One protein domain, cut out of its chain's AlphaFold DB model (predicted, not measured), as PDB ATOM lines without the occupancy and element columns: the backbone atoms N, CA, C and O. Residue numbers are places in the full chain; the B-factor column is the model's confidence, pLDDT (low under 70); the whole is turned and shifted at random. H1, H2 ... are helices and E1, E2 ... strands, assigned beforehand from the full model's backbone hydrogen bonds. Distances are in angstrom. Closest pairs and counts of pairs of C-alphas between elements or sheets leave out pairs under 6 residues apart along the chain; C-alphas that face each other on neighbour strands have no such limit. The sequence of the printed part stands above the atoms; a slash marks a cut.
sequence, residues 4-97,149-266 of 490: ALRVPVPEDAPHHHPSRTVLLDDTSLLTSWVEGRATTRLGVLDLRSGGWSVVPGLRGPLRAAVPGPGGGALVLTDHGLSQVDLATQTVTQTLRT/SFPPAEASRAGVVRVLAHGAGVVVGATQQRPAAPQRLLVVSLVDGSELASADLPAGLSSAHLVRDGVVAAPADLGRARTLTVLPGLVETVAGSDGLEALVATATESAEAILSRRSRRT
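What this domain is: This is residues 4 to 97 and 149 to 266 of the 490 residues of an uncharacterized protein of Sanguibacter keddieii (strain ATCC 51767 / DSM 10542 / NCFB 3025 / ST-74) (UniProt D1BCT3). Two lobes stand side by side, each made of two four-stranded sheets face to face, E6 to E9 with E2 to E5 in one and E1 E16 E15 E14 with E10 to E13 in the other, and the two inner sheets of this stack partly face each other. The long helix H3 packs on both inner sheets along their E1 and E5 edges, and the short H1 packs on the sheet E10 to E13. The printed part has 212 residues with three named helices and sixteen named strands, in the order E1 to E9, H1, E10 to E15, H2, E16, H3; each sheet is antiparallel and the class is mixed, helices and strands. It is compact, with a radius of gyration of the C-alphas of 16.9 A and spans of 51 by 39 by 35 A.

How they stand to each other: E1, residues 4 to 6, begins a sheet that continues in order with E16, residues 227 to 231, E15, residues 214 to 218, and E14, residues 207 to 211. Within hydrogen-bond range are N 5 and O 228 at 2.9 A, N 217 and O 229 at 2.8 A, and N 209 and O 216 at 2.9 A. E2, residues 21 to 25, E3, residues 28 to 35, E4, residues 39 to 46, and E5, residues 52 to 55, form a meander, each strand the antiparallel neighbour of the one before, with N 22 and O 30 at 2.8 A, N 31 and O 43 at 2.9 A, and N 44 and O 53 at 2.9 A. These two sheets are face to face, their best planes 12 degrees apart; the closest C-alphas of E2 and E14 are those of Thr 21 and Ser 207, 6.3 A apart. E6, residues 62 to 67, E7, residues 73 to 77, E8, residues 80 to 85, and E9, residues 90 to 95, form a second meander, with N 66 and O 74 at 3.0 A, N 75 and O 82 at 2.8 A, and N 83 and O 93 at 3.0 A. It is face to face with the sheet E2 E3 E4 E5, strands at 35 degrees; the closest C-alphas of E2 and E6 are those of Leu 24 and Val 66, 5.5 A apart. H1, residues 153 to 157, is on the sheet of the third meander, E10, residues 162 to 167, E11, residues 170 to 174, E12, residues 183 to 189, and E13, residues 195 to 201, at a height over the sheet of 8.9 A. In it N 172 and O 165 are 2.9 A apart, N 173 and O 186 2.9 A, and N 185 and O 199 2.8 A. This sheet is face to face with E1 E16 E15 E14, completing a stack of sheets; the closest C-alphas of E10 and E14 are those of Leu 164 and Ala 208, 5.6 A apart. H2, residues 222 to 225, only grazes the sheet E2 E3 E4 E5 with residues 222 to 223. H3, residues 244 to 263, is on the sheet E1 E16 E15 E14 at a height of 7.9 A, along the strands, at 1 degrees to E16 on the local plane. It is also on one face of the sheet E2 E3 E4 E5, as two layers, a helix layer and a sheet, at a height of 8.6 A; the closest C-alphas of H3 and E5 are those of Ser 254 and Trp 52, 5.6 A apart. The O i to N i+4 pair of H1 is within hydrogen-bond range, as are 15 of 16 in H3; H2 is too short for one.

Where its parts are: E1 begins at C-alpha 4, (146.523, 154.999, 250.453). E3 measures 22.1 A from first to last C-alpha, E4 22.6 A and E12 19.4 A. H3 measures 28.6 A, from C-alpha 244 at (154.978, 162.624, 249.318) to C-alpha 263 at (146.208, 145.348, 270.385).

The domain as a whole: The C-alphas farthest apart, those of Asp 192 and Arg 265, are 53.6 A apart. Residues 98 to 148 are not printed, and C-alphas 97 and 149 stand 30.9 A apart across this cut. The links E1 to E2 and E16 to H3 are long. The mean pLDDT of the printed part is 92.8, and residue 37 is under 70.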
ATOM      1  N   ALA A   4     147.263 155.023 249.200       97.31
ATOM      2  CA  ALA A   4     146.523 154.999 250.453       97.31
ATOM      3  C   ALA A   4     147.499 155.175 251.624       97.31
ATOM      4  O   ALA A   4     148.387 154.351 251.819       97.31
ATOM      5  N   LEU A   5     147.325 156.238 252.409       97.38
ATOM      6  CA  LEU A   5     148.092 156.494 253.628       97.38
ATOM      7  C   LEU A   5     147.304 155.983 254.828       97.38
ATOM      8  O   LEU A   5     146.213 156.481 255.116       97.38
ATOM      9  N   ARG A   6     147.839 154.990 255.540       97.38
ATOM     10  CA  ARG A   6     147.141 154.383 256.677       97.38
ATOM     11  C   ARG A   6     147.111 155.316 257.886       97.38
ATOM     12  O   ARG A   6     148.118 155.915 258.254       97.38
ATOM     13  N   VAL A   7     145.946 155.413 258.524       96.69
ATOM     14  CA  VAL A   7     145.748 156.166 259.772       96.69
ATOM     15  C   VAL A   7     145.698 155.175 260.942       96.69
ATOM     16  O   VAL A   7     145.193 154.065 260.752       96.69
ATOM     17  N   PRO A   8     146.177 155.519 262.156       95.19
ATOM     18  CA  PRO A   8     146.108 154.652 263.343       95.19
ATOM     19  C   PRO A   8     144.683 154.498 263.921       95.19
ATOM     20  O   PRO A   8     144.464 154.618 265.125       95.19
ATOM     21  N   VAL A   9     143.706 154.214 263.059       93.31
ATOM     22  CA  VAL A   9     142.298 153.971 263.389       93.31
ATOM     23  C   VAL A   9     142.109 152.467 263.628       93.31
ATOM     24  O   VAL A   9     142.353 151.675 262.712       93.31
ATOM     25  N   PRO A  10     141.702 152.041 264.837       89.75
ATOM     26  CA  PRO A  10     141.434 150.637 265.136       89.75
ATOM     27  C   PRO A  10     140.330 150.033 264.264       89.75
ATOM     28  O   PRO A  10     139.434 150.732 263.796       89.75
ATOM     29  N   GLU A  11     140.340 148.710 264.097       85.31
ATOM     30  CA  GLU A  11     139.308 148.028 263.304       85.31
ATOM     31  C   GLU A  11     137.914 148.083 263.934       85.31
ATOM     32  O   GLU A  11     136.908 147.968 263.232       85.31
ATOM     33  N   ASP A  12     137.856 148.291 265.247       80.38
ATOM     34  CA  ASP A  12     136.643 148.473 266.037       80.38
ATOM     35  C   ASP A  12     136.262 149.948 266.227       80.38
ATOM     36  O   ASP A  12     135.378 150.260 267.024       80.38
ATOM     37  N   ALA A  13     136.902 150.866 265.493       84.94
ATOM     38  CA  ALA A  13     136.446 152.243 265.413       84.94
ATOM     39  C   ALA A  13     135.007 152.282 264.860       84.94
ATOM     40  O   ALA A  13     134.744 151.688 263.802       84.94
ATOM     41  N   PRO A  14     134.074 152.966 265.546       79.62
ATOM     42  CA  PRO A  14     132.737 153.188 265.021       79.62
ATOM     43  C   PRO A  14     132.796 153.940 263.689       79.62
ATOM     44  O   PRO A  14     133.631 154.830 263.501       79.62
ATOM     45  N   HIS A  15     131.900 153.588 262.773       76.12
ATOM     46  CA  HIS A  15     131.739 154.268 261.492       76.12
ATOM     47  C   HIS A  15     130.561 155.259 261.558       76.12
ATOM     48  O   HIS A  15     129.924 155.402 262.601       76.12
ATOM     49  N   HIS A  16     130.325 156.041 260.507       79.38
ATOM     50  CA  HIS A  16     129.343 157.138 260.455       79.38
ATOM     51  C   HIS A  16     129.576 158.301 261.428       79.38
ATOM     52  O   HIS A  16     128.747 159.211 261.533       79.38
ATOM     53  N   HIS A  17     130.729 158.342 262.091       81.50
ATOM     54  CA  HIS A  17     131.143 159.518 262.836       81.50
ATOM     55  C   HIS A  17     131.867 160.483 261.899       81.50
ATOM     56  O   HIS A  17     132.879 160.102 261.308       81.50
ATOM     57  N   PRO A  18     131.397 161.738 261.773       81.75
ATOM     58  CA  PRO A  18     132.081 162.721 260.955       81.75
ATOM     59  C   PRO A  18     133.481 162.959 261.522       81.75
ATOM     60  O   PRO A  18     133.652 163.516 262.609       81.75
ATOM     61  N   SER A  19     134.481 162.524 260.767       84.25
ATOM     62  CA  SER A  19     135.883 162.844 260.993       84.25
ATOM     63  C   SER A  19     136.262 164.067 260.175       84.25
ATOM     64  O   SER A  19     135.756 164.272 259.069       84.25
ATOM     65  N   ARG A  20     137.195 164.864 260.687       92.69
ATOM     66  CA  ARG A  20     137.819 165.932 259.915       92.69
ATOM     67  C   ARG A  20     139.323 165.769 259.963       92.69
ATOM     68  O   ARG A  20     139.879 165.363 260.983       92.69
ATOM     69  N   THR A  21     139.950 166.130 258.857       96.94
ATOM     70  CA  THR A  21     141.397 166.265 258.751       96.94
ATOM     71  C   THR A  21     141.719 167.711 258.408       96.94
ATOM     72  O   THR A  21     141.075 168.290 257.526       96.94
ATOM     73  N   VAL A  22     142.678 168.302 259.111       97.31
ATOM     74  CA  VAL A  22     143.080 169.706 258.989       97.31
ATOM     75  C   VAL A  22     144.592 169.766 258.826       97.31
ATOM     76  O   VAL A  22     145.315 169.200 259.644       97.31
ATOM     77  N   LEU A  23     145.061 170.447 257.784       97.25
ATOM     78  CA  LEU A  23     146.456 170.852 257.666       97.25
ATOM     79  C   LEU A  23     146.679 172.040 258.603       97.25
ATOM     80  O   LEU A  23     146.007 173.060 258.465       97.25
ATOM     81  N   LEU A  24     147.547 171.870 259.596       96.50
ATOM     82  CA  LEU A  24     147.851 172.924 260.561       96.50
ATOM     83  C   LEU A  24     148.813 173.945 259.952       96.50
ATOM     84  O   LEU A  24     148.603 175.147 260.062       96.50
ATOM     85  N   ASP A  25     149.847 173.420 259.310       93.81
ATOM     86  CA  ASP A  25     150.916 174.117 258.607       93.81
ATOM     87  C   ASP A  25     151.570 173.129 257.623       93.81
ATOM     88  O   ASP A  25     151.108 171.996 257.471       93.81
ATOM     89  N   ASP A  26     152.676 173.518 256.989       92.06
ATOM     90  CA  ASP A  26     153.392 172.678 256.012       92.06
ATOM     91  C   ASP A  26     154.055 171.425 256.620       92.06
ATOM     92  O   ASP A  26     154.695 170.641 255.917       92.06
ATOM     93  N   THR A  27     153.954 171.237 257.936       93.69
ATOM     94  CA  THR A  27     154.659 170.195 258.687       93.69
ATOM     95  C   THR A  27     153.738 169.265 259.452       93.69
ATOM     96  O   THR A  27     154.170 168.173 259.796       93.69
ATOM     97  N   SER A  28     152.489 169.649 259.714       96.75
ATOM     98  CA  SER A  28     151.596 168.863 260.564       96.75
ATOM     99  C   SER A  28     150.192 168.720 259.985       96.75
ATOM    100  O   SER A  28     149.504 169.700 259.688       96.75
ATOM    101  N   LEU A  29     149.726 167.473 259.905       97.81
ATOM    102  CA  LEU A  29     148.359 167.118 259.532       97.81
ATOM    103  C   LEU A  29     147.635 166.500 260.731       97.81
ATOM    104  O   LEU A  29     148.067 165.496 261.295       97.81
ATOM    105  N   LEU A  30     146.509 167.091 261.117       98.06
ATOM    106  CA  LEU A  30     145.707 166.665 262.261       98.06
ATOM    107  C   LEU A  30     144.485 165.908 261.760       98.06
ATOM    108  O   LEU A  30     143.766 166.397 260.892       98.06
ATOM    109  N   THR A  31     144.198 164.747 262.337       96.88
ATOM    110  CA  THR A  31     142.989 163.979 262.020       96.88
ATOM    111  C   THR A  31     142.348 163.437 263.282       96.88
ATOM    112  O   THR A  31     143.050 163.015 264.196       96.88
ATOM    113  N   SER A  32     141.018 163.428 263.358       95.00
ATOM    114  CA  SER A  32     140.319 162.802 264.485       95.00
ATOM    115  C   SER A  32     139.495 161.601 264.072       95.00
ATOM    116  O   SER A  32     138.829 161.638 263.038       95.00
ATOM    117  N   TRP A  33     139.432 160.602 264.944       92.69
ATOM    118  CA  TRP A  33     138.530 159.458 264.825       92.69
ATOM    119  C   TRP A  33     137.931 159.101 266.181       92.69
ATOM    120  O   TRP A  33     138.337 159.620 267.222       92.69
ATOM    121  N   VAL A  34     136.939 158.220 266.159       87.88
ATOM    122  CA  VAL A  34     136.262 157.716 267.349       87.88
ATOM    123  C   VAL A  34     136.721 156.290 267.626       87.88
ATOM    124  O   VAL A  34     136.923 155.502 266.708       87.88
ATOM    125  N   GLU A  35     136.886 155.951 268.900       82.81
ATOM    126  CA  GLU A  35     137.240 154.610 269.349       82.81
ATOM    127  C   GLU A  35     136.300 154.125 270.448       82.81
ATOM    128  O   GLU A  35     135.940 154.885 271.357       82.81
ATOM    129  N   GLY A  36     135.965 152.832 270.401       74.69
ATOM    130  CA  GLY A  36     135.134 152.172 271.405       74.69
ATOM    131  C   GLY A  36     133.845 152.945 271.689       74.69
ATOM    132  O   GLY A  36     133.097 153.293 270.782       74.69
ATOM    133  N   ARG A  37     133.605 153.262 272.967       65.50
ATOM    134  CA  ARG A  37     132.397 153.960 273.451       65.50
ATOM    135  C   ARG A  37     132.438 155.475 273.215       65.50
ATOM    136  O   ARG A  37     132.323 156.243 274.166       65.50
ATOM    137  N   ALA A  38     132.649 155.907 271.979       70.62
ATOM    138  CA  ALA A  38     132.693 157.322 271.605       70.62
ATOM    139  C   ALA A  38     133.904 158.121 272.143       70.62
ATOM    140  O   ALA A  38     133.834 159.340 272.301       70.62
ATOM    141  N   THR A  39     135.039 157.469 272.421       84.12
ATOM    142  CA  THR A  39     136.251 158.209 272.807       84.12
ATOM    143  C   THR A  39     136.929 158.762 271.564       84.12
ATOM    144  O   THR A  39     137.486 158.003 270.775       84.12
ATOM    145  N   THR A  40     136.907 160.079 271.382       89.31
ATOM    146  CA  THR A  40     137.632 160.703 270.274       89.31
ATOM    147  C   THR A  40     139.139 160.676 270.517       89.31
ATOM    148  O   THR A  40     139.618 160.932 271.625       89.31
ATOM    149  N   ARG A  41     139.897 160.382 269.464       92.69
ATOM    150  CA  ARG A  41     141.344 160.577 269.384       92.69
ATOM    151  C   ARG A  41     141.672 161.661 268.379       92.69
ATOM    152  O   ARG A  41     140.956 161.821 267.396       92.69
ATOM    153  N   LEU A  42     142.777 162.354 268.622       96.31
ATOM    154  CA  LEU A  42     143.417 163.222 267.646       96.31
ATOM    155  C   LEU A  42     144.770 162.608 267.295       96.31
ATOM    156  O   LEU A  42     145.629 162.475 268.163       96.31
ATOM    157  N   GLY A  43     144.946 162.222 266.040       97.19
ATOM    158  CA  GLY A  43     146.238 161.857 265.486       97.19
ATOM    159  C   GLY A  43     146.912 163.069 264.871       97.19
ATOM    160  O   GLY A  43     146.256 163.871 264.202       97.19
ATOM    161  N   VAL A  44     148.217 163.171 265.075       97.94
ATOM    162  CA  VAL A  44     149.080 164.164 264.437       97.94
ATOM    163  C   VAL A  44     150.076 163.407 263.575       97.94
ATOM    164  O   VAL A  44     150.834 162.582 264.091       97.94
ATOM    165  N   LEU A  45     150.033 163.658 262.271       98.06
ATOM    166  CA  LEU A  45     151.016 163.181 261.311       98.06
ATOM    167  C   LEU A  45     152.031 164.294 261.075       98.06
ATOM    168  O   LEU A  45     151.673 165.357 260.565       98.06
ATOM    169  N   ASP A  46     153.283 164.022 261.422       96.94
ATOM    170  CA  ASP A  46     154.411 164.857 261.032       96.94
ATOM    171  C   ASP A  46     154.680 164.641 259.539       96.94
ATOM    172  O   ASP A  46     155.156 163.593 259.098       96.94
ATOM    173  N   LEU A  47     154.360 165.659 258.752       95.62
ATOM    174  CA  LEU A  47     154.536 165.700 257.313       95.62
ATOM    175  C   LEU A  47     155.997 165.828 256.897       95.62
ATOM    176  O   LEU A  47     156.235 165.935 255.706       95.62
ATOM    177  N   ARG A  48     156.979 165.850 257.806       93.25
ATOM    178  CA  ARG A  48     158.422 165.743 257.522       93.25
ATOM    179  C   ARG A  48     158.894 164.304 257.643       93.25
ATOM    180  O   ARG A  48     159.454 163.772 256.689       93.25
ATOM    181  N   SER A  49     158.633 163.693 258.794       95.31
ATOM    182  CA  SER A  49     159.116 162.350 259.128       95.31
ATOM    183  C   SER A  49     158.173 161.221 258.711       95.31
ATOM    184  O   SER A  49     158.593 160.071 258.668       95.31
ATOM    185  N   GLY A  50     156.898 161.514 258.447       96.19
ATOM    186  CA  GLY A  50     155.847 160.501 258.343       96.19
ATOM    187  C   GLY A  50     155.443 159.912 259.702       96.19
ATOM    188  O   GLY A  50     154.647 158.985 259.750       96.19
ATOM    189  N   GLY A  51     155.968 160.412 260.823       97.56
ATOM    190  CA  GLY A  51     155.639 159.893 262.146       97.56
ATOM    191  C   GLY A  51     154.204 160.223 262.562       97.56
ATOM    192  O   GLY A  51     153.808 161.387 262.586       97.56
ATOM    193  N   TRP A  52     153.436 159.204 262.951       98.06
ATOM    194  CA  TRP A  52     152.160 159.390 263.637       98.06
ATOM    195  C   TRP A  52     152.354 159.499 265.144       98.06
ATOM    196  O   TRP A  52     153.118 158.760 265.766       98.06
ATOM    197  N   SER A  53     151.542 160.351 265.749       97.00
ATOM    198  CA  SER A  53     151.336 160.403 267.187       97.00
ATOM    199  C   SER A  53     149.863 160.577 267.536       97.00
ATOM    200  O   SER A  53     149.059 160.921 266.672       97.00
ATOM    201  N   VAL A  54     149.487 160.295 268.787       95.69
ATOM    202  CA  VAL A  54     148.093 160.379 269.251       95.69
ATOM    203  C   VAL A  54     148.028 161.227 270.511       95.69
ATOM    204  O   VAL A  54     148.599 160.858 271.534       95.69
ATOM    205  N   VAL A  55     147.275 162.321 270.449       95.19
ATOM    206  CA  VAL A  55     147.035 163.236 271.568       95.19
ATOM    207  C   VAL A  55     145.840 162.722 272.384       95.19
ATOM    208  O   VAL A  55     144.710 162.683 271.875       95.19
ATOM    209  N   PRO A  56     146.036 162.297 273.646       89.31
ATOM    210  CA  PRO A  56     144.942 161.893 274.517       89.31
ATOM    211  C   PRO A  56     144.212 163.109 275.113       89.31
ATOM    212  O   PRO A  56     144.685 164.239 275.080       89.31
ATOM    213  N   GLY A  57     143.047 162.868 275.720       86.75
ATOM    214  CA  GLY A  57     142.364 163.856 276.570       86.75
ATOM    215  C   GLY A  57     141.450 164.855 275.851       86.75
ATOM    216  O   GLY A  57     140.656 165.521 276.519       86.75
ATOM    217  N   LEU A  58     141.482 164.918 274.519       91.44
ATOM    218  CA  LEU A  58     140.507 165.687 273.745       91.44
ATOM    219  C   LEU A  58     139.120 165.036 273.795       91.44
ATOM    220  O   LEU A  58     138.979 163.812 273.783       91.44
ATOM    221  N   ARG A  59     138.081 165.872 273.870       90.38
ATOM    222  CA  ARG A  59     136.680 165.436 273.873       90.38
ATOM    223  C   ARG A  59     136.014 165.891 272.580       90.38
ATOM    224  O   ARG A  59     135.973 167.086 272.316       90.38
ATOM    225  N   GLY A  60     135.424 164.948 271.849       90.25
ATOM    226  CA  GLY A  60     134.676 165.185 270.612       90.25
ATOM    227  C   GLY A  60     135.544 165.360 269.367       90.25
ATOM    228  O   GLY A  60     136.745 165.609 269.481       90.25
ATOM    229  N   PRO A  61     134.929 165.212 268.178       92.56
ATOM    230  CA  PRO A  61     135.610 165.227 266.886       92.56
ATOM    231  C   PRO A  61     136.272 166.576 266.594       92.56
ATOM    232  O   PRO A  61     135.785 167.630 267.014       92.56
ATOM    233  N   LEU A  62     137.369 166.529 265.834       96.00
ATOM    234  CA  LEU A  62     138.059 167.704 265.313       96.00
ATOM    235  C   LEU A  62     137.120 168.485 264.392       96.00
ATOM    236  O   LEU A  62     136.535 167.939 263.455       96.00
ATOM    237  N   ARG A  63     137.011 169.787 264.640       95.62
ATOM    238  CA  ARG A  63     136.226 170.718 263.827       95.62
ATOM    239  C   ARG A  63     137.099 171.683 263.058       95.62
ATOM    240  O   ARG A  63     136.812 171.922 261.896       95.62
ATOM    241  N   ALA A  64     138.151 172.210 263.657       96.81
ATOM    242  CA  ALA A  64     139.116 173.064 262.981       96.81
ATOM    243  C   ALA A  64     140.402 173.109 263.805       96.81
ATOM    244  O   ALA A  64     140.386 172.771 264.990       96.81
ATOM    245  N   ALA A  65     141.502 173.526 263.195       97.81
ATOM    246  CA  ALA A  65     142.740 173.790 263.905       97.81
ATOM    247  C   ALA A  65     143.492 174.938 263.230       97.81
ATOM    248  O   ALA A  65     143.354 175.124 262.022       97.81
ATOM    249  N   VAL A  66     144.258 175.691 264.013       97.06
ATOM    250  CA  VAL A  66     145.207 176.705 263.532       97.06
ATOM    251  C   VAL A  66     146.490 176.634 264.363       97.06
ATOM    252  O   VAL A  66     146.425 176.166 265.510       97.06
ATOM    253  N   PRO A  67     147.641 177.081 263.826       96.25
ATOM    254  CA  PRO A  67     148.866 177.198 264.605       96.25
ATOM    255  C   PRO A  67     148.627 177.992 265.892       96.25
ATOM    256  O   PRO A  67     147.931 179.009 265.898       96.25
ATOM    257  N   GLY A  68     149.161 177.484 266.996       93.75
ATOM    258  CA  GLY A  68     149.074 178.099 268.313       93.75
ATOM    259  C   GLY A  68     150.402 178.724 268.748       93.75
ATOM    260  O   GLY A  68     151.440 178.524 268.112       93.75
ATOM    261  N   PRO A  69     150.402 179.465 269.867       90.06
ATOM    262  CA  PRO A  69     151.623 180.038 270.415       90.06
ATOM    263  C   PRO A  69     152.605 178.943 270.851       90.06
ATOM    264  O   PRO A  69     152.203 177.862 271.291       90.06
ATOM    265  N   GLY A  70     153.904 179.234 270.736       88.62
ATOM    266  CA  GLY A  70     154.975 178.344 271.197       88.62
ATOM    267  C   GLY A  70     155.130 177.046 270.397       88.62
ATOM    268  O   GLY A  70     155.619 176.065 270.945       88.62
ATOM    269  N   GLY A  71     154.694 177.013 269.132       87.81
ATOM    270  CA  GLY A  71     154.748 175.800 268.302       87.81
ATOM    271  C   GLY A  71     153.676 174.760 268.649       87.81
ATOM    272  O   GLY A  71     153.784 173.602 268.249       87.81
ATOM    273  N   GLY A  72     152.652 175.153 269.413       94.81
ATOM    274  CA  GLY A  72     151.469 174.333 269.660       94.81
ATOM    275  C   GLY A  72     150.417 174.450 268.554       94.81
ATOM    276  O   GLY A  72     150.596 175.132 267.548       94.81
ATOM    277  N   ALA A  73     149.267 173.825 268.783       97.44
ATOM    278  CA  ALA A  73     148.073 173.947 267.958       97.44
ATOM    279  C   ALA A  73     146.885 174.413 268.800       97.44
ATOM    280  O   ALA A  73     146.682 173.953 269.926       97.44
ATOM    281  N   LEU A  74     146.057 175.284 268.233       98.06
ATOM    282  CA  LEU A  74     144.727 175.576 268.752       98.06
ATOM    283  C   LEU A  74     143.731 174.681 268.023       98.06
ATOM    284  O   LEU A  74     143.565 174.780 266.811       98.06
ATOM    285  N   VAL A  75     143.090 173.784 268.767       97.94
ATOM    286  CA  VAL A  75     142.237 172.715 268.248       97.94
ATOM    287  C   VAL A  75     140.800 172.942 268.697       97.94
ATOM    288  O   VAL A  75     140.484 172.894 269.886       97.94
ATOM    289  N   LEU A  76     139.909 173.160 267.735       97.88
ATOM    290  CA  LEU A  76     138.475 173.263 267.964       97.88
ATOM    291  C   LEU A  76     137.821 171.885 267.842       97.88
ATOM    292  O   LEU A  76     138.000 171.184 266.845       97.88
ATOM    293  N   THR A  77     137.007 171.538 268.832       95.81
ATOM    294  CA  THR A  77     136.182 170.322 268.883       95.81
ATOM    295  C   THR A  77     134.727 170.676 269.187       95.81
ATOM    296  O   THR A  77     134.416 171.818 269.528       95.81
ATOM    297  N   ASP A  78     133.833 169.684 269.158       91.31
ATOM    298  CA  ASP A  78     132.441 169.860 269.610       91.31
ATOM    299  C   ASP A  78     132.303 170.302 271.075       91.31
ATOM    300  O   ASP A  78     131.272 170.857 271.459       91.31
ATOM    301  N   HIS A  79     133.321 170.065 271.909       92.56
ATOM    302  CA  HIS A  79     133.263 170.358 273.342       92.56
ATOM    303  C   HIS A  79     134.040 171.605 273.765       92.56
ATOM    304  O   HIS A  79     133.963 171.985 274.939       92.56
ATOM    305  N   GLY A  80     134.799 172.232 272.869       95.69
ATOM    306  CA  GLY A  80     135.589 173.402 273.222       95.69
ATOM    307  C   GLY A  80     136.750 173.689 272.282       95.69
ATOM    308  O   GLY A  80     137.019 172.940 271.341       95.69
ATOM    309  N   LEU A  81     137.451 174.776 272.594       97.88
ATOM    310  CA  LEU A  81     138.745 175.126 272.024       97.88
ATOM    311  C   LEU A  81     139.840 174.684 273.000       97.88
ATOM    312  O   LEU A  81     139.817 175.070 274.167       97.88
ATOM    313  N   SER A  82     140.790 173.884 272.535       97.81
ATOM    314  CA  SER A  82     141.895 173.364 273.338       97.81
ATOM    315  C   SER A  82     143.232 173.794 272.752       97.81
ATOM    316  O   SER A  82     143.398 173.794 271.536       97.81
ATOM    317  N   GLN A  83     144.193 174.116 273.612       97.56
ATOM    318  CA  GLN A  83     145.587 174.268 273.208       97.56
ATOM    319  C   GLN A  83     146.289 172.919 273.368       97.56
ATOM    320  O   GLN A  83     146.164 172.265 274.408       97.56
ATOM    321  N   VAL A  84     146.995 172.499 272.324       97.56
ATOM    322  CA  VAL A  84     147.746 171.247 272.269       97.56
ATOM    323  C   VAL A  84     149.213 171.571 272.045       97.56
ATOM    324  O   VAL A  84     149.561 172.221 271.063       97.56
ATOM    325  N   ASP A  85     150.073 171.100 272.935       96.31
ATOM    326  CA  ASP A  85     151.512 171.090 272.704       96.31
ATOM    327  C   ASP A  85     151.844 169.890 271.808       96.31
ATOM    328  O   ASP A  85     151.614 168.738 272.184       96.31
ATOM    329  N   LEU A  86     152.343 170.161 270.601       94.75
ATOM    330  CA  LEU A  86     152.647 169.129 269.608       94.75
ATOM    331  C   LEU A  86     153.927 168.352 269.932       94.75
ATOM    332  O   LEU A  86     154.046 167.195 269.531       94.75
ATOM    333  N   ALA A  87     154.859 168.945 270.683       93.50
ATOM    334  CA  ALA A  87     156.091 168.279 271.086       93.50
ATOM    335  C   ALA A  87     155.819 167.247 272.185       93.50
ATOM    336  O   ALA A  87     156.306 166.118 272.119       93.50
ATOM    337  N   THR A  88     155.008 167.611 273.184       94.50
ATOM    338  CA  THR A  88     154.640 166.697 274.280       94.50
ATOM    339  C   THR A  88     153.376 165.885 274.003       94.50
ATOM    340  O   THR A  88     153.107 164.921 274.718       94.50
ATOM    341  N   GLN A  89     152.614 166.241 272.965       94.88
ATOM    342  CA  GLN A  89     151.338 165.625 272.581       94.88
ATOM    343  C   GLN A  89     150.297 165.689 273.705       94.88
ATOM    344  O   GLN A  89     149.533 164.748 273.926       94.88
ATOM    345  N   THR A  90     150.264 166.805 274.434       95.38
ATOM    346  CA  THR A  90     149.361 167.000 275.572       95.38
ATOM    347  C   THR A  90     148.444 168.199 275.380       95.38
ATOM    348  O   THR A  90     148.799 169.195 274.752       95.38
ATOM    349  N   VAL A  91     147.235 168.101 275.935       96.31
ATOM    350  CA  VAL A  91     146.319 169.241 276.042       96.31
ATOM    351  C   VAL A  91     146.746 170.081 277.242       96.31
ATOM    352  O   VAL A  91     146.657 169.610 278.376       96.31
ATOM    353  N   THR A  92     147.186 171.314 277.005       96.44
ATOM    354  CA  THR A  92     147.688 172.211 278.059       96.44
ATOM    355  C   THR A  92     146.571 173.049 278.674       96.44
ATOM    356  O   THR A  92     146.538 173.258 279.886       96.44
ATOM    357  N   GLN A  93     145.627 173.509 277.852       96.31
ATOM    358  CA  GLN A  93     144.509 174.355 278.272       96.31
ATOM    359  C   GLN A  93     143.244 174.046 277.466       96.31
ATOM    360  O   GLN A  93     143.295 173.481 276.371       96.31
ATOM    361  N   THR A  94     142.068 174.381 278.004       97.38
ATOM    362  CA  THR A  94     140.794 174.221 277.287       97.38
ATOM    363  C   THR A  94     139.765 175.263 277.712       97.38
ATOM    364  O   THR A  94     139.414 175.358 278.887       97.38
ATOM    365  N   LEU A  95     139.194 175.954 276.728       97.38
ATOM    366  CA  LEU A  95     138.061 176.860 276.859       97.38
ATOM    367  C   LEU A  95     136.775 176.166 276.395       97.38
ATOM    368  O   LEU A  95     136.608 175.848 275.216       97.38
ATOM    369  N   ARG A  96     135.846 175.933 277.330       95.88
ATOM    370  CA  ARG A  96     134.538 175.297 277.048       95.88
ATOM    371  C   ARG A  96     133.365 176.263 277.100       95.88
ATOM    372  O   ARG A  96     132.335 176.035 276.475       95.88
ATOM    373  N   THR A  97     133.489 177.320 277.893       95.69
ATOM    374  CA  THR A  97     132.439 178.316 278.089       95.69
ATOM    375  C   THR A  97     132.716 179.537 277.220       95.69
ATOM    376  O   THR A  97     133.830 179.771 276.769       95.69
ATOM    377  N   SER A 149     132.812 181.009 248.395       80.06
ATOM    378  CA  SER A 149     133.756 180.740 247.319       80.06
ATOM    379  C   SER A 149     133.055 179.856 246.296       80.06
ATOM    380  O   SER A 149     132.704 178.712 246.590       80.06
ATOM    381  N   PHE A 150     132.805 180.408 245.112       89.19
ATOM    382  CA  PHE A 150     132.392 179.611 243.967       89.19
ATOM    383  C   PHE A 150     133.633 178.998 243.320       89.19
ATOM    384  O   PHE A 150     134.683 179.647 243.297       89.19
ATOM    385  N   PRO A 151     133.543 177.771 242.782       90.75
ATOM    386  CA  PRO A 151     134.646 177.220 242.018       90.75
ATOM    387  C   PRO A 151     134.979 178.147 240.838       90.75
ATOM    388  O   PRO A 151     134.057 178.655 240.191       90.75
ATOM    389  N   PRO A 152     136.270 178.362 240.523       93.38
ATOM    390  CA  PRO A 152     136.671 179.047 239.298       93.38
ATOM    391  C   PRO A 152     136.000 178.431 238.066       93.38
ATOM    392  O   PRO A 152     135.618 177.255 238.083       93.38
ATOM    393  N   ALA A 153     135.830 179.208 236.997       94.69
ATOM    394  CA  ALA A 153     135.091 178.758 235.815       94.69
ATOM    395  C   ALA A 153     135.728 177.503 235.193       94.69
ATOM    396  O   ALA A 153     135.027 176.591 234.762       94.69
ATOM    397  N   GLU A 154     137.056 177.437 235.220       93.88
ATOM    398  CA  GLU A 154     137.896 176.319 234.791       93.88
ATOM    399  C   GLU A 154     137.560 175.053 235.588       93.88
ATOM    400  O   GLU A 154     137.190 174.031 235.012       93.88
ATOM    401  N   ALA A 155     137.590 175.148 236.920       94.38
ATOM    402  CA  ALA A 155     137.266 174.042 237.816       94.38
ATOM    403  C   ALA A 155     135.795 173.608 237.689       94.38
ATOM    404  O   ALA A 155     135.494 172.415 237.684       94.38
ATOM    405  N   SER A 156     134.876 174.565 237.528       95.88
ATOM    406  CA  SER A 156     133.450 174.291 237.317       95.88
ATOM    407  C   SER A 156     133.208 173.501 236.029       95.88
ATOM    408  O   SER A 156     132.432 172.547 236.038       95.88
ATOM    409  N   ARG A 157     133.896 173.849 234.930       95.62
ATOM    410  CA  ARG A 157     133.826 173.104 233.656       95.62
ATOM    411  C   ARG A 157     134.324 171.667 233.803       95.62
ATOM    412  O   ARG A 157     133.759 170.775 233.180       95.62
ATOM    413  N   ALA A 158     135.320 171.441 234.657       95.19
ATOM    414  CA  ALA A 158     135.813 170.108 234.998       95.19
ATOM    415  C   ALA A 158     134.879 169.327 235.952       95.19
ATOM    416  O   ALA A 158     135.151 168.171 236.265       95.19
ATOM    417  N   GLY A 159     133.774 169.925 236.417       96.81
ATOM    418  CA  GLY A 159     132.796 169.277 237.296       96.81
ATOM    419  C   GLY A 159     133.042 169.479 238.793       96.81
ATOM    420  O   GLY A 159     132.401 168.816 239.611       96.81
ATOM    421  N   VAL A 160     133.939 170.392 239.186       97.44
ATOM    422  CA  VAL A 160     134.101 170.779 240.594       97.44
ATOM    423  C   VAL A 160     132.881 171.573 241.044       97.44
ATOM    424  O   VAL A 160     132.607 172.654 240.529       97.44
ATOM    425  N   VAL A 161     132.183 171.073 242.064       96.94
ATOM    426  CA  VAL A 161     131.043 171.770 242.683       96.94
ATOM    427  C   VAL A 161     131.403 172.385 244.035       96.94
ATOM    428  O   VAL A 161     130.725 173.300 244.502       96.94
ATOM    429  N   ARG A 162     132.474 171.896 244.672       95.12
ATOM    430  CA  ARG A 162     132.946 172.346 245.986       95.12
ATOM    431  C   ARG A 162     134.468 172.430 245.998       95.12
ATOM    432  O   ARG A 162     135.134 171.419 245.791       95.12
ATOM    433  N   VAL A 163     135.011 173.616 246.258       96.19
ATOM    434  CA  VAL A 163     136.459 173.831 246.414       96.19
ATOM    435  C   VAL A 163     136.879 173.429 247.824       96.19
ATOM    436  O   VAL A 163     136.247 173.838 248.796       96.19
ATOM    437  N   LEU A 164     137.934 172.622 247.927       95.50
ATOM    438  CA  LEU A 164     138.488 172.148 249.199       95.50
ATOM    439  C   LEU A 164     139.834 172.800 249.510       95.50
ATOM    440  O   LEU A 164     140.074 173.165 250.656       95.50
ATOM    441  N   ALA A 165     140.669 172.988 248.487       95.62
ATOM    442  CA  ALA A 165     141.915 173.738 248.573       95.62
ATOM    443  C   ALA A 165     142.215 174.431 247.237       95.62
ATOM    444  O   ALA A 165     141.749 174.007 246.178       95.62
ATOM    445  N   HIS A 166     143.002 175.501 247.288       95.00
ATOM    446  CA  HIS A 166     143.536 176.181 246.113       95.00
ATOM    447  C   HIS A 166     144.930 176.724 246.437       95.00
ATOM    448  O   HIS A 166     145.180 177.157 247.560       95.00
ATOM    449  N   GLY A 167     145.837 176.713 245.468       93.94
ATOM    450  CA  GLY A 167     147.226 177.132 245.668       93.94
ATOM    451  C   GLY A 167     148.125 176.587 244.567       93.94
ATOM    452  O   GLY A 167     147.705 175.699 243.835       93.94
ATOM    453  N   ALA A 168     149.330 177.140 244.411       91.44
ATOM    454  CA  ALA A 168     150.321 176.679 243.427       91.44
ATOM    455  C   ALA A 168     149.777 176.505 241.988       91.44
ATOM    456  O   ALA A 168     150.181 175.604 241.261       91.44
ATOM    457  N   GLY A 169     148.823 177.349 241.575       94.62
ATOM    458  CA  GLY A 169     148.210 177.265 240.244       94.62
ATOM    459  C   GLY A 169     147.211 176.116 240.056       94.62
ATOM    460  O   GLY A 169     146.794 175.875 238.927       94.62
ATOM    461  N   VAL A 170     146.787 175.435 241.125       96.69
ATOM    462  CA  VAL A 170     145.802 174.346 241.068       96.69
ATOM    463  C   VAL A 170     144.605 174.587 241.993       96.69
ATOM    464  O   VAL A 170     144.680 175.305 242.996       96.69
ATOM    465  N   VAL A 171     143.483 173.950 241.656       97.06
ATOM    466  CA  VAL A 171     142.293 173.819 242.505       97.06
ATOM    467  C   VAL A 171     142.060 172.354 242.813       97.06
ATOM    468  O   VAL A 171     141.987 171.521 241.913       97.06
ATOM    469  N   VAL A 172     141.879 172.059 244.096       97.69
ATOM    470  CA  VAL A 172     141.463 170.750 244.589       97.69
ATOM    471  C   VAL A 172     139.990 170.834 244.952       97.69
ATOM    472  O   VAL A 172     139.584 171.625 245.811       97.69
ATOM    473  N   GLY A 173     139.177 170.029 244.283       97.25
ATOM    474  CA  GLY A 173     137.732 170.126 244.350       97.25
ATOM    475  C   GLY A 173     137.034 168.780 244.420       97.25
ATOM    476  O   GLY A 173     137.602 167.735 244.117       97.25
ATOM    477  N   ALA A 174     135.772 168.824 244.825       97.69
ATOM    478  CA  ALA A 174     134.898 167.670 244.897       97.69
ATOM    479  C   ALA A 174     133.757 167.775 243.883       97.69
ATOM    480  O   ALA A 174     133.275 168.879 243.610       97.69
ATOM    481  N   THR A 175     133.283 166.633 243.381       97.81
ATOM    482  CA  THR A 175     132.153 166.565 242.436       97.81
ATOM    483  C   THR A 175     130.773 166.544 243.102       97.81
ATOM    484  O   THR A 175     129.760 166.591 242.412       97.81
ATOM    485  N   GLN A 176     130.703 166.504 244.439       97.12
ATOM    486  CA  GLN A 176     129.448 166.552 245.199       97.12
ATOM    487  C   GLN A 176     129.464 167.638 246.283       97.12
ATOM    488  O   GLN A 176     130.494 167.951 246.888       97.12
ATOM    489  N   GLN A 177     128.280 168.196 246.563       94.25
ATOM    490  CA  GLN A 177     128.088 169.171 247.646       94.25
ATOM    491  C   GLN A 177     128.105 168.502 249.025       94.25
ATOM    492  O   GLN A 177     128.652 169.043 249.985       94.25
ATOM    493  N   ARG A 178     127.498 167.311 249.135       94.25
ATOM    494  CA  ARG A 178     127.394 166.576 250.400       94.25
ATOM    495  C   ARG A 178     128.718 165.857 250.697       94.25
ATOM    496  O   ARG A 178     129.121 165.016 249.894       94.25
ATOM    497  N   PRO A 179     129.364 166.099 251.855       93.75
ATOM    498  CA  PRO A 179     130.621 165.436 252.203       93.75
ATOM    499  C   PRO A 179     130.523 163.907 252.210       93.75
ATOM    500  O   PRO A 179     131.424 163.247 251.718       93.75
ATOM    501  N   ALA A 180     129.424 163.344 252.715       92.38
ATOM    502  CA  ALA A 180     129.252 161.896 252.863       92.38
ATOM    503  C   ALA A 180     128.810 161.163 251.581       92.38
ATOM    504  O   ALA A 180     128.739 159.940 251.582       92.38
ATOM    505  N   ALA A 181     128.480 161.880 250.502       93.44
ATOM    506  CA  ALA A 181     128.070 161.238 249.256       93.44
ATOM    507  C   ALA A 181     129.286 160.623 248.539       93.44
ATOM    508  O   ALA A 181     130.334 161.279 248.510       93.44
ATOM    509  N   PRO A 182     129.156 159.437 247.914       95.31
ATOM    510  CA  PRO A 182     130.162 158.927 246.987       95.31
ATOM    511  C   PRO A 182     130.497 159.991 245.936       95.31
ATOM    512  O   PRO A 182     129.595 160.554 245.313       95.31
ATOM    513  N   GLN A 183     131.777 160.325 245.785       96.88
ATOM    514  CA  GLN A 183     132.203 161.422 244.912       96.88
ATOM    515  C   GLN A 183     133.635 161.242 244.419       96.88
ATOM    516  O   GLN A 183     134.370 160.400 244.927       96.88
ATOM    517  N   ARG A 184     134.032 162.061 243.447       97.75
ATOM    518  CA  ARG A 184     135.389 162.094 242.899       97.75
ATOM    519  C   ARG A 184     136.104 163.338 243.419       97.75
ATOM    520  O   ARG A 184     135.522 164.426 243.464       97.75
ATOM    521  N   LEU A 185     137.347 163.161 243.842       98.19
ATOM    522  CA  LEU A 185     138.311 164.234 244.055       98.19
ATOM    523  C   LEU A 185     138.899 164.612 242.696       98.19
ATOM    524  O   LEU A 185     139.329 163.725 241.962       98.19
ATOM    525  N   LEU A 186     138.940 165.904 242.383       98.25
ATOM    526  CA  LEU A 186     139.554 166.444 241.171       98.25
ATOM    527  C   LEU A 186     140.652 167.436 241.546       98.25
ATOM    528  O   LEU A 186     140.443 168.299 242.401       98.25
ATOM    529  N   VAL A 187     141.793 167.339 240.871       97.81
ATOM    530  CA  VAL A 187     142.849 168.352 240.889       97.81
ATOM    531  C   VAL A 187     142.910 168.970 239.502       97.81
ATOM    532  O   VAL A 187     143.189 168.279 238.525       97.81
ATOM    533  N   VAL A 188     142.610 170.261 239.418       97.75
ATOM    534  CA  VAL A 188     142.444 170.985 238.155       97.75
ATOM    535  C   VAL A 188     143.465 172.111 238.076       97.75
ATOM    536  O   VAL A 188     143.607 172.888 239.023       97.75
ATOM    537  N   SER A 189     144.159 172.216 236.946       96.31
ATOM    538  CA  SER A 189     145.045 173.339 236.636       96.31
ATOM    539  C   SER A 189     144.231 174.620 236.441       96.31
ATOM    540  O   SER A 189     143.262 174.649 235.684       96.31
ATOM    541  N   LEU A 190     144.627 175.709 237.102       94.56
ATOM    542  CA  LEU A 190     144.013 177.025 236.902       94.56
ATOM    543  C   LEU A 190     144.488 177.723 235.624       94.56
ATOM    544  O   LEU A 190     143.897 178.726 235.235       94.56
ATOM    545  N   VAL A 191     145.550 177.223 234.988       94.25
ATOM    546  CA  VAL A 191     146.126 177.837 233.785       94.25
ATOM    547  C   VAL A 191     145.285 177.508 232.554       94.25
ATOM    548  O   VAL A 191     144.991 178.387 231.750       94.25
ATOM    549  N   ASP A 192     144.886 176.247 232.414       94.56
ATOM    550  CA  ASP A 192     144.208 175.721 231.223       94.56
ATOM    551  C   ASP A 192     142.915 174.949 231.539       94.56
ATOM    552  O   ASP A 192     142.182 174.569 230.627       94.56
ATOM    553  N   GLY A 193     142.595 174.741 232.821       94.44
ATOM    554  CA  GLY A 193     141.421 173.982 233.250       94.44
ATOM    555  C   GLY A 193     141.534 172.473 233.052       94.44
ATOM    556  O   GLY A 193     140.521 171.783 233.162       94.44
ATOM    557  N   SER A 194     142.725 171.951 232.751       96.38
ATOM    558  CA  SER A 194     142.941 170.515 232.572       96.38
ATOM    559  C   SER A 194     142.861 169.756 233.904       96.38
ATOM    560  O   SER A 194     143.252 170.261 234.961       96.38
ATOM    561  N   GLU A 195     142.337 168.527 233.864       97.25
ATOM    562  CA  GLU A 195     142.385 167.603 235.002       97.25
ATOM    563  C   GLU A 195     143.812 167.048 235.120       97.25
ATOM    564  O   GLU A 195     144.270 166.315 234.245       97.25
ATOM    565  N   LEU A 196     144.510 167.397 236.203       96.94
ATOM    566  CA  LEU A 196     145.864 166.919 236.491       96.94
ATOM    567  C   LEU A 196     145.841 165.533 237.142       96.94
ATOM    568  O   LEU A 196     146.673 164.680 236.844       96.94
ATOM    569  N   ALA A 197     144.887 165.315 238.051       97.69
ATOM    570  CA  ALA A 197     144.684 164.042 238.730       97.69
ATOM    571  C   ALA A 197     143.290 163.942 239.347       97.69
ATOM    572  O   ALA A 197     142.591 164.938 239.556       97.69
ATOM    573  N   SER A 198     142.913 162.719 239.704       97.81
ATOM    574  CA  SER A 198     141.647 162.430 240.362       97.81
ATOM    575  C   SER A 198     141.671 161.116 241.136       97.81
ATOM    576  O   SER A 198     142.533 160.263 240.923       97.81
ATOM    577  N   ALA A 199     140.711 160.965 242.048       98.06
ATOM    578  CA  ALA A 199     140.485 159.731 242.794       98.06
ATOM    579  C   ALA A 199     139.006 159.572 243.162       98.06
ATOM    580  O   ALA A 199     138.359 160.539 243.572       98.06
ATOM    581  N   ASP A 200     138.485 158.351 243.055       97.69
ATOM    582  CA  ASP A 200     137.131 158.023 243.496       97.69
ATOM    583  C   ASP A 200     137.097 157.747 245.001       97.69
ATOM    584  O   ASP A 200     137.921 157.013 245.548       97.69
ATOM    585  N   LEU A 201     136.119 158.341 245.680       96.12
ATOM    586  CA  LEU A 201     135.958 158.294 247.128       96.12
ATOM    587  C   LEU A 201     134.547 157.795 247.468       96.12
ATOM    588  O   LEU A 201     133.633 158.598 247.699       96.12
ATOM    589  N   PRO A 202     134.338 156.464 247.512       93.06
ATOM    590  CA  PRO A 202     133.023 155.881 247.780       93.06
ATOM    591  C   PRO A 202     132.514 156.188 249.196       93.06
ATOM    592  O   PRO A 202     131.309 156.245 249.413       93.06
ATOM    593  N   ALA A 203     133.417 156.444 250.150       90.38
ATOM    594  CA  ALA A 203     133.093 156.863 251.519       90.38
ATOM    595  C   ALA A 203     132.938 158.393 251.672       90.38
ATOM    596  O   ALA A 203     132.970 158.919 252.787       90.38
ATOM    597  N   GLY A 204     132.818 159.118 250.557       94.56
ATOM    598  CA  GLY A 204     132.743 160.572 250.530       94.56
ATOM    599  C   GLY A 204     134.069 161.273 250.823       94.56
ATOM    600  O   GLY A 204     135.109 160.644 250.990       94.56
ATOM    601  N   LEU A 205     134.026 162.602 250.866       96.19
ATOM    602  CA  LEU A 205     135.186 163.488 250.963       96.19
ATOM    603  C   LEU A 205     134.896 164.623 251.954       96.19
ATOM    604  O   LEU A 205     134.036 165.481 251.704       96.19
ATOM    605  N   SER A 206     135.609 164.628 253.085       95.00
ATOM    606  CA  SER A 206     135.472 165.660 254.123       95.00
ATOM    607  C   SER A 206     136.369 166.865 253.862       95.00
ATOM    608  O   SER A 206     135.893 168.000 253.927       95.00
ATOM    609  N   SER A 207     137.642 166.631 253.554       96.31
ATOM    610  CA  SER A 207     138.637 167.670 253.289       96.31
ATOM    611  C   SER A 207     139.730 167.171 252.348       96.31
ATOM    612  O   SER A 207     139.945 165.970 252.202       96.31
ATOM    613  N   ALA A 208     140.419 168.104 251.701       97.44
ATOM    614  CA  ALA A 208     141.619 167.835 250.926       97.44
ATOM    615  C   ALA A 208     142.580 169.009 251.081       97.44
ATOM    616  O   ALA A 208     142.138 170.154 251.135       97.44
ATOM    617  N   HIS A 209     143.869 168.707 251.166       97.25
ATOM    618  CA  HIS A 209     144.921 169.674 251.461       97.25
ATOM    619  C   HIS A 209     146.038 169.535 250.436       97.25
ATOM    620  O   HIS A 209     146.398 168.413 250.080       97.25
ATOM    621  N   LEU A 210     146.571 170.664 249.971       95.88
ATOM    622  CA  LEU A 210     147.813 170.702 249.199       95.88
ATOM    623  C   LEU A 210     148.971 170.559 250.184       95.88
ATOM    624  O   LEU A 210     149.039 171.310 251.154       95.88
ATOM    625  N   VAL A 211     149.836 169.573 249.966       94.06
ATOM    626  CA  VAL A 211     150.919 169.238 250.892       94.06
ATOM    627  C   VAL A 211     152.156 168.853 250.095       94.06
ATOM    628  O   VAL A 211     152.089 167.927 249.286       94.06
ATOM    629  N   ARG A 212     153.289 169.522 250.347       87.81
ATOM    630  CA  ARG A 212     154.545 169.314 249.605       87.81
ATOM    631  C   ARG A 212     154.314 169.373 248.083       87.81
ATOM    632  O   ARG A 212     153.877 170.394 247.568       87.81
ATOM    633  N   ASP A 213     154.588 168.270 247.394       92.62
ATOM    634  CA  ASP A 213     154.460 168.062 245.959       92.62
ATOM    635  C   ASP A 213     153.105 167.466 245.550       92.62
ATOM    636  O   ASP A 213     152.955 167.036 244.413       92.62
ATOM    637  N   GLY A 214     152.106 167.393 246.437       95.75
ATOM    638  CA  GLY A 214     150.873 166.657 246.156       95.75
ATOM    639  C   GLY A 214     149.640 167.075 246.953       95.75
ATOM    640  O   GLY A 214     149.527 168.187 247.468       95.75
ATOM    641  N   VAL A 215     148.674 166.158 247.018       97.38
ATOM    642  CA  VAL A 215     147.403 166.324 247.733       97.38
ATOM    643  C   VAL A 215     147.189 165.174 248.708       97.38
ATOM    644  O   VAL A 215     147.359 164.010 248.346       97.38
ATOM    645  N   VAL A 216     146.737 165.500 249.920       97.88
ATOM    646  CA  VAL A 216     146.218 164.534 250.898       97.88
ATOM    647  C   VAL A 216     144.734 164.809 251.123       97.88
ATOM    648  O   VAL A 216     144.349 165.907 251.524       97.88
ATOM    649  N   ALA A 217     143.893 163.810 250.876       97.81
ATOM    650  CA  ALA A 217     142.445 163.897 250.987       97.81
ATOM    651  C   ALA A 217     141.895 162.921 252.029       97.81
ATOM    652  O   ALA A 217     142.288 161.755 252.099       97.81
ATOM    653  N   ALA A 218     140.958 163.413 252.833       97.12
ATOM    654  CA  ALA A 218     140.339 162.670 253.912       97.12
ATOM    655  C   ALA A 218     138.906 162.253 253.556       97.12
ATOM    656  O   ALA A 218     138.105 163.085 253.110       97.12
ATOM    657  N   PRO A 219     138.541 160.984 253.793       96.06
ATOM    658  CA  PRO A 219     137.176 160.521 253.600       96.06
ATOM    659  C   PRO A 219     136.221 161.206 254.587       96.06
ATOM    660  O   PRO A 219     136.641 161.793 255.589       96.06
ATOM    661  N   ALA A 220     134.916 161.149 254.314       92.56
ATOM    662  CA  ALA A 220     133.923 161.651 255.266       92.56
ATOM    663  C   ALA A 220     133.789 160.757 256.508       92.56
ATOM    664  O   ALA A 220     133.468 161.253 257.589       92.56
ATOM    665  N   ASP A 221     134.079 159.467 256.345       90.69
ATOM    666  CA  ASP A 221     134.029 158.448 257.386       90.69
ATOM    667  C   ASP A 221     135.377 157.724 257.493       90.69
ATOM    668  O   ASP A 221     135.646 156.722 256.820       90.69
ATOM    669  N   LEU A 222     136.258 158.263 258.337       92.06
ATOM    670  CA  LEU A 222     137.580 157.685 258.559       92.06
ATOM    671  C   LEU A 222     137.533 156.381 259.370       92.06
ATOM    672  O   LEU A 222     138.440 155.565 259.228       92.06
ATOM    673  N   GLY A 223     136.480 156.154 260.166       89.56
ATOM    674  CA  GLY A 223     136.262 154.888 260.875       89.56
ATOM    675  C   GLY A 223     136.085 153.719 259.903       89.56
ATOM    676  O   GLY A 223     136.686 152.654 260.078       89.56
ATOM    677  N   ARG A 224     135.331 153.955 258.821       88.25
ATOM    678  CA  ARG A 224     135.149 152.999 257.722       88.25
ATOM    679  C   ARG A 224     136.370 152.896 256.813       88.25
ATOM    680  O   ARG A 224     136.817 151.792 256.522       88.25
ATOM    681  N   ALA A 225     136.891 154.027 256.339       92.75
ATOM    682  CA  ALA A 225     137.927 154.038 255.307       92.75
ATOM    683  C   ALA A 225     139.330 153.709 255.838       92.75
ATOM    684  O   ALA A 225     140.107 153.070 255.138       92.75
ATOM    685  N   ARG A 226     139.667 154.144 257.062       94.38
ATOM    686  CA  ARG A 226     140.954 153.914 257.765       94.38
ATOM    687  C   ARG A 226     142.218 154.396 257.039       94.38
ATOM    688  O   ARG A 226     143.330 154.223 257.541       94.38
ATOM    689  N   THR A 227     142.059 155.033 255.887       96.81
ATOM    690  CA  THR A 227     143.135 155.558 255.054       96.81
ATOM    691  C   THR A 227     142.803 156.965 254.573       96.81
ATOM    692  O   THR A 227     141.639 157.292 254.333       96.81
ATOM    693  N   LEU A 228     143.833 157.779 254.375       97.50
ATOM    694  CA  LEU A 228     143.771 159.006 253.586       97.50
ATOM    695  C   LEU A 228     144.174 158.688 252.142       97.50
ATOM    696  O   LEU A 228     144.999 157.806 251.902       97.50
ATOM    697  N   THR A 229     143.597 159.401 251.182       98.19
ATOM    698  CA  THR A 229     143.973 159.296 249.766       98.19
ATOM    699  C   THR A 229     145.080 160.289 249.459       98.19
ATOM    700  O   THR A 229     144.968 161.458 249.821       98.19
ATOM    701  N   VAL A 230     146.138 159.838 248.792       97.94
ATOM    702  CA  VAL A 230     147.327 160.641 248.501       97.94
ATOM    703  C   VAL A 230     147.604 160.659 246.999       97.94
ATOM    704  O   VAL A 230     147.671 159.608 246.360       97.94
ATOM    705  N   LEU A 231     147.771 161.862 246.448       97.44
ATOM    706  CA  LEU A 231     148.120 162.119 245.050       97.44
ATOM    707  C   LEU A 231     149.461 162.881 245.002       97.44
ATOM    708  O   LEU A 231     149.448 164.103 245.156       97.44
ATOM    709  N   PRO A 232     150.612 162.200 244.868       96.31
ATOM    710  CA  PRO A 232     151.930 162.840 244.800       96.31
ATOM    711  C   PRO A 232     152.225 163.423 243.405       96.31
ATOM    712  O   PRO A 232     151.530 163.097 242.439       96.31
ATOM    713  N   GLY A 233     153.278 164.240 243.293       93.69
ATOM    714  CA  GLY A 233     153.808 164.732 242.013       93.69
ATOM    715  C   GLY A 233     152.902 165.695 241.233       93.69
ATOM    716  O   GLY A 233     152.953 165.724 240.007       93.69
ATOM    717  N   LEU A 234     152.046 166.449 241.921       91.94
ATOM    718  CA  LEU A 234     151.139 167.451 241.346       91.94
ATOM    719  C   LEU A 234     151.705 168.874 241.371       91.94
ATOM    720  O   LEU A 234     151.242 169.725 240.614       91.94
ATOM    721  N   VAL A 235     152.663 169.140 242.257       87.25
ATOM    722  CA  VAL A 235     153.314 170.444 242.423       87.25
ATOM    723  C   VAL A 235     154.823 170.230 242.379       87.25
ATOM    724  O   VAL A 235     155.310 169.188 242.813       87.25
ATOM    725  N   GLU A 236     155.575 171.196 241.849       83.31
ATOM    726  CA  GLU A 236     157.037 171.115 241.848       83.31
ATOM    727  C   GLU A 236     157.573 170.950 243.277       83.31
ATOM    728  O   GLU A 236     157.303 171.752 244.173       83.31
ATOM    729  N   THR A 237     158.349 169.887 243.486       75.00
ATOM    730  CA  THR A 237     159.066 169.629 244.736       75.00
ATOM    731  C   THR A 237     160.094 170.723 245.003       75.00
ATOM    732  O   THR A 237     160.883 171.073 244.122       75.00
ATOM    733  N   VAL A 238     160.185 171.175 246.254       74.94
ATOM    734  CA  VAL A 238     161.350 171.930 246.727       74.94
ATOM    735  C   VAL A 238     162.565 170.997 246.718       74.94
ATOM    736  O   VAL A 238     162.509 169.885 247.247       74.94
ATOM    737  N   ALA A 239     163.668 171.426 246.102       74.56
ATOM    738  CA  ALA A 239     164.880 170.619 246.003       74.56
ATOM    739  C   ALA A 239     165.346 170.136 247.393       74.56
ATOM    740  O   ALA A 239     165.584 170.946 248.288       74.56
ATOM    741  N   GLY A 240     165.490 168.816 247.557       74.31
ATOM    742  CA  GLY A 240     165.987 168.192 248.789       74.31
ATOM    743  C   GLY A 240     164.931 167.707 249.790       74.31
ATOM    744  O   GLY A 240     165.323 167.185 250.830       74.31
ATOM    745  N   SER A 241     163.627 167.833 249.516       75.00
ATOM    746  CA  SER A 241     162.597 167.145 250.311       75.00
ATOM    747  C   SER A 241     162.287 165.765 249.739       75.00
ATOM    748  O   SER A 241     162.112 165.641 248.526       75.00
ATOM    749  N   ASP A 242     162.122 164.758 250.599       83.38
ATOM    750  CA  ASP A 242     161.527 163.485 250.188       83.38
ATOM    751  C   ASP A 242     160.135 163.733 249.582       83.38
ATOM    752  O   ASP A 242     159.357 164.549 250.089       83.38
ATOM    753  N   GLY A 243     159.807 163.044 248.490       89.56
ATOM    754  CA  GLY A 243     158.485 163.157 247.872       89.56
ATOM    755  C   GLY A 243     157.382 162.636 248.794       89.56
ATOM    756  O   GLY A 243     157.624 161.820 249.692       89.56
ATOM    757  N   LEU A 244     156.146 163.078 248.563       93.06
ATOM    758  CA  LEU A 244     154.978 162.624 249.318       93.06
ATOM    759  C   LEU A 244     154.788 161.094 249.254       93.06
ATOM    760  O   LEU A 244     154.278 160.505 250.202       93.06
ATOM    761  N   GLU A 245     155.261 160.431 248.196       93.88
ATOM    762  CA  GLU A 245     155.250 158.966 248.067       93.88
ATOM    763  C   GLU A 245     156.071 158.258 249.162       93.88
ATOM    764  O   GLU A 245     155.572 157.331 249.801       93.88
ATOM    765  N   ALA A 246     157.291 158.728 249.447       93.06
ATOM    766  CA  ALA A 246     158.124 158.163 250.511       93.06
ATOM    767  C   ALA A 246     157.475 158.355 251.893       93.06
ATOM    768  O   ALA A 246     157.523 157.466 252.745       93.06
ATOM    769  N   LEU A 247     156.792 159.487 252.090       94.81
ATOM    770  CA  LEU A 247     156.060 159.767 253.321       94.81
ATOM    771  C   LEU A 247     154.908 158.777 253.560       94.81
ATOM    772  O   LEU A 247     154.661 158.409 254.709       94.81
ATOM    773  N   VAL A 248     154.218 158.318 252.508       96.69
ATOM    774  CA  VAL A 248     153.122 157.339 252.641       96.69
ATOM    775  C   VAL A 248     153.609 156.040 253.280       96.69
ATOM    776  O   VAL A 248     152.916 155.502 254.149       96.69
ATOM    777  N   ALA A 249     154.784 155.547 252.880       95.62
ATOM    778  CA  ALA A 249     155.355 154.317 253.422       95.62
ATOM    779  C   ALA A 249     155.647 154.464 254.925       95.62
ATOM    780  O   ALA A 249     155.084 153.724 255.734       95.62
ATOM    781  N   THR A 250     156.412 155.490 255.312       96.69
ATOM    782  CA  THR A 250     156.777 155.733 256.718       96.69
ATOM    783  C   THR A 250     155.555 156.001 257.600       96.69
ATOM    784  O   THR A 250     155.457 155.483 258.715       96.69
ATOM    785  N   ALA A 251     154.572 156.751 257.093       97.12
ATOM    786  CA  ALA A 251     153.314 156.990 257.796       97.12
ATOM    787  C   ALA A 251     152.499 155.715 257.991       97.12
ATOM    788  O   ALA A 251     151.927 155.500 259.062       97.12
ATOM    789  N   THR A 252     152.480 154.838 256.992       96.81
ATOM    790  CA  THR A 252     151.771 153.563 257.092       96.81
ATOM    791  C   THR A 252     152.407 152.660 258.148       96.81
ATOM    792  O   THR A 252     151.701 152.173 259.032       96.81
ATOM    793  N   GLU A 253     153.734 152.530 258.146       97.00
ATOM    794  CA  GLU A 253     154.471 151.774 259.167       97.00
ATOM    795  C   GLU A 253     154.255 152.346 260.576       97.00
ATOM    796  O   GLU A 253     153.983 151.612 261.533       97.00
ATOM    797  N   SER A 254     154.309 153.675 260.716       97.56
ATOM    798  CA  SER A 254     154.075 154.339 261.998       97.56
ATOM    799  C   SER A 254     152.656 154.098 262.524       97.56
ATOM    800  O   SER A 254     152.478 153.897 263.730       97.56
ATOM    801  N   ALA A 255     151.642 154.104 261.653       96.62
ATOM    802  CA  ALA A 255     150.263 153.818 262.036       96.62
ATOM    803  C   ALA A 255     150.104 152.369 262.528       96.62
ATOM    804  O   ALA A 255     149.491 152.125 263.572       96.62
ATOM    805  N   GLU A 256     150.702 151.406 261.826       94.88
ATOM    806  CA  GLU A 256     150.664 149.989 262.199       94.88
ATOM    807  C   GLU A 256     151.382 149.713 263.522       94.88
ATOM    808  O   GLU A 256     150.876 148.960 264.360       94.88
ATOM    809  N   ALA A 257     152.511 150.380 263.774       95.50
ATOM    810  CA  ALA A 257     153.224 150.279 265.042       95.50
ATOM    811  C   ALA A 257     152.359 150.739 266.233       95.50
ATOM    812  O   ALA A 257     152.362 150.094 267.289       95.50
ATOM    813  N   ILE A 258     151.585 151.820 266.073       93.19
ATOM    814  CA  ILE A 258     150.645 152.306 267.098       93.19
ATOM    815  C   ILE A 258     149.534 151.277 267.341       93.19
ATOM    816  O   ILE A 258     149.257 150.929 268.495       93.19
ATOM    817  N   LEU A 259     148.928 150.752 266.271       90.31
ATOM    818  CA  LEU A 259     147.855 149.755 266.357       90.31
ATOM    819  C   LEU A 259     148.334 148.446 267.006       90.31
ATOM    820  O   LEU A 259     147.654 147.904 267.877       90.31
ATOM    821  N   SER A 260     149.539 147.986 266.667       87.06
ATOM    822  CA  SER A 260     150.178 146.795 267.241       87.06
ATOM    823  C   SER A 260     150.457 146.931 268.743       87.06
ATOM    824  O   SER A 260     150.144 146.040 269.534       87.06
ATOM    825  N   ARG A 261     150.998 148.074 269.191       86.44
ATOM    826  CA  ARG A 261     151.211 148.324 270.633       86.44
ATOM    827  C   ARG A 261     149.896 148.319 271.408       86.44
ATOM    828  O   ARG A 261     149.867 147.912 272.571       86.44
ATOM    829  N   ARG A 262     148.817 148.778 270.775       76.69
ATOM    830  CA  ARG A 262     147.487 148.843 271.375       76.69
ATOM    831  C   ARG A 262     146.816 147.476 271.462       76.69
ATOM    832  O   ARG A 262     146.304 147.155 272.531       76.69
ATOM    833  N   SER A 263     146.841 146.676 270.395       71.94
ATOM    834  CA  SER A 263     146.208 145.348 270.385       71.94
ATOM    835  C   SER A 263     146.762 144.438 271.487       71.94
ATOM    836  O   SER A 263     146.019 143.669 272.091       71.94
ATOM    837  N   ARG A 264     148.041 144.608 271.854       74.44
ATOM    838  CA  ARG A 264     148.659 143.931 273.009       74.44
ATOM    839  C   ARG A 264     148.054 144.319 274.365       74.44
ATOM    840  O   ARG A 264     148.091 143.515 275.287       74.44
ATOM    841  N   ARG A 265     147.531 145.541 274.517       76.88
ATOM    842  CA  ARG A 265     146.904 146.031 275.765       76.88
ATOM    843  C   ARG A 265     145.412 145.727 275.832       76.88
ATOM    844  O   ARG A 265     144.854 145.593 276.915       76.88
ATOM    845  N   THR A 266     144.750 145.678 274.686       71.38
ATOM    846  CA  THR A 266     143.319 145.406 274.577       71.38
ATOM    847  C   THR A 266     143.131 144.590 273.307       71.38
ATOM    848  O   THR A 266     143.246 145.173 272.228       71.38
TER     849      THR A 266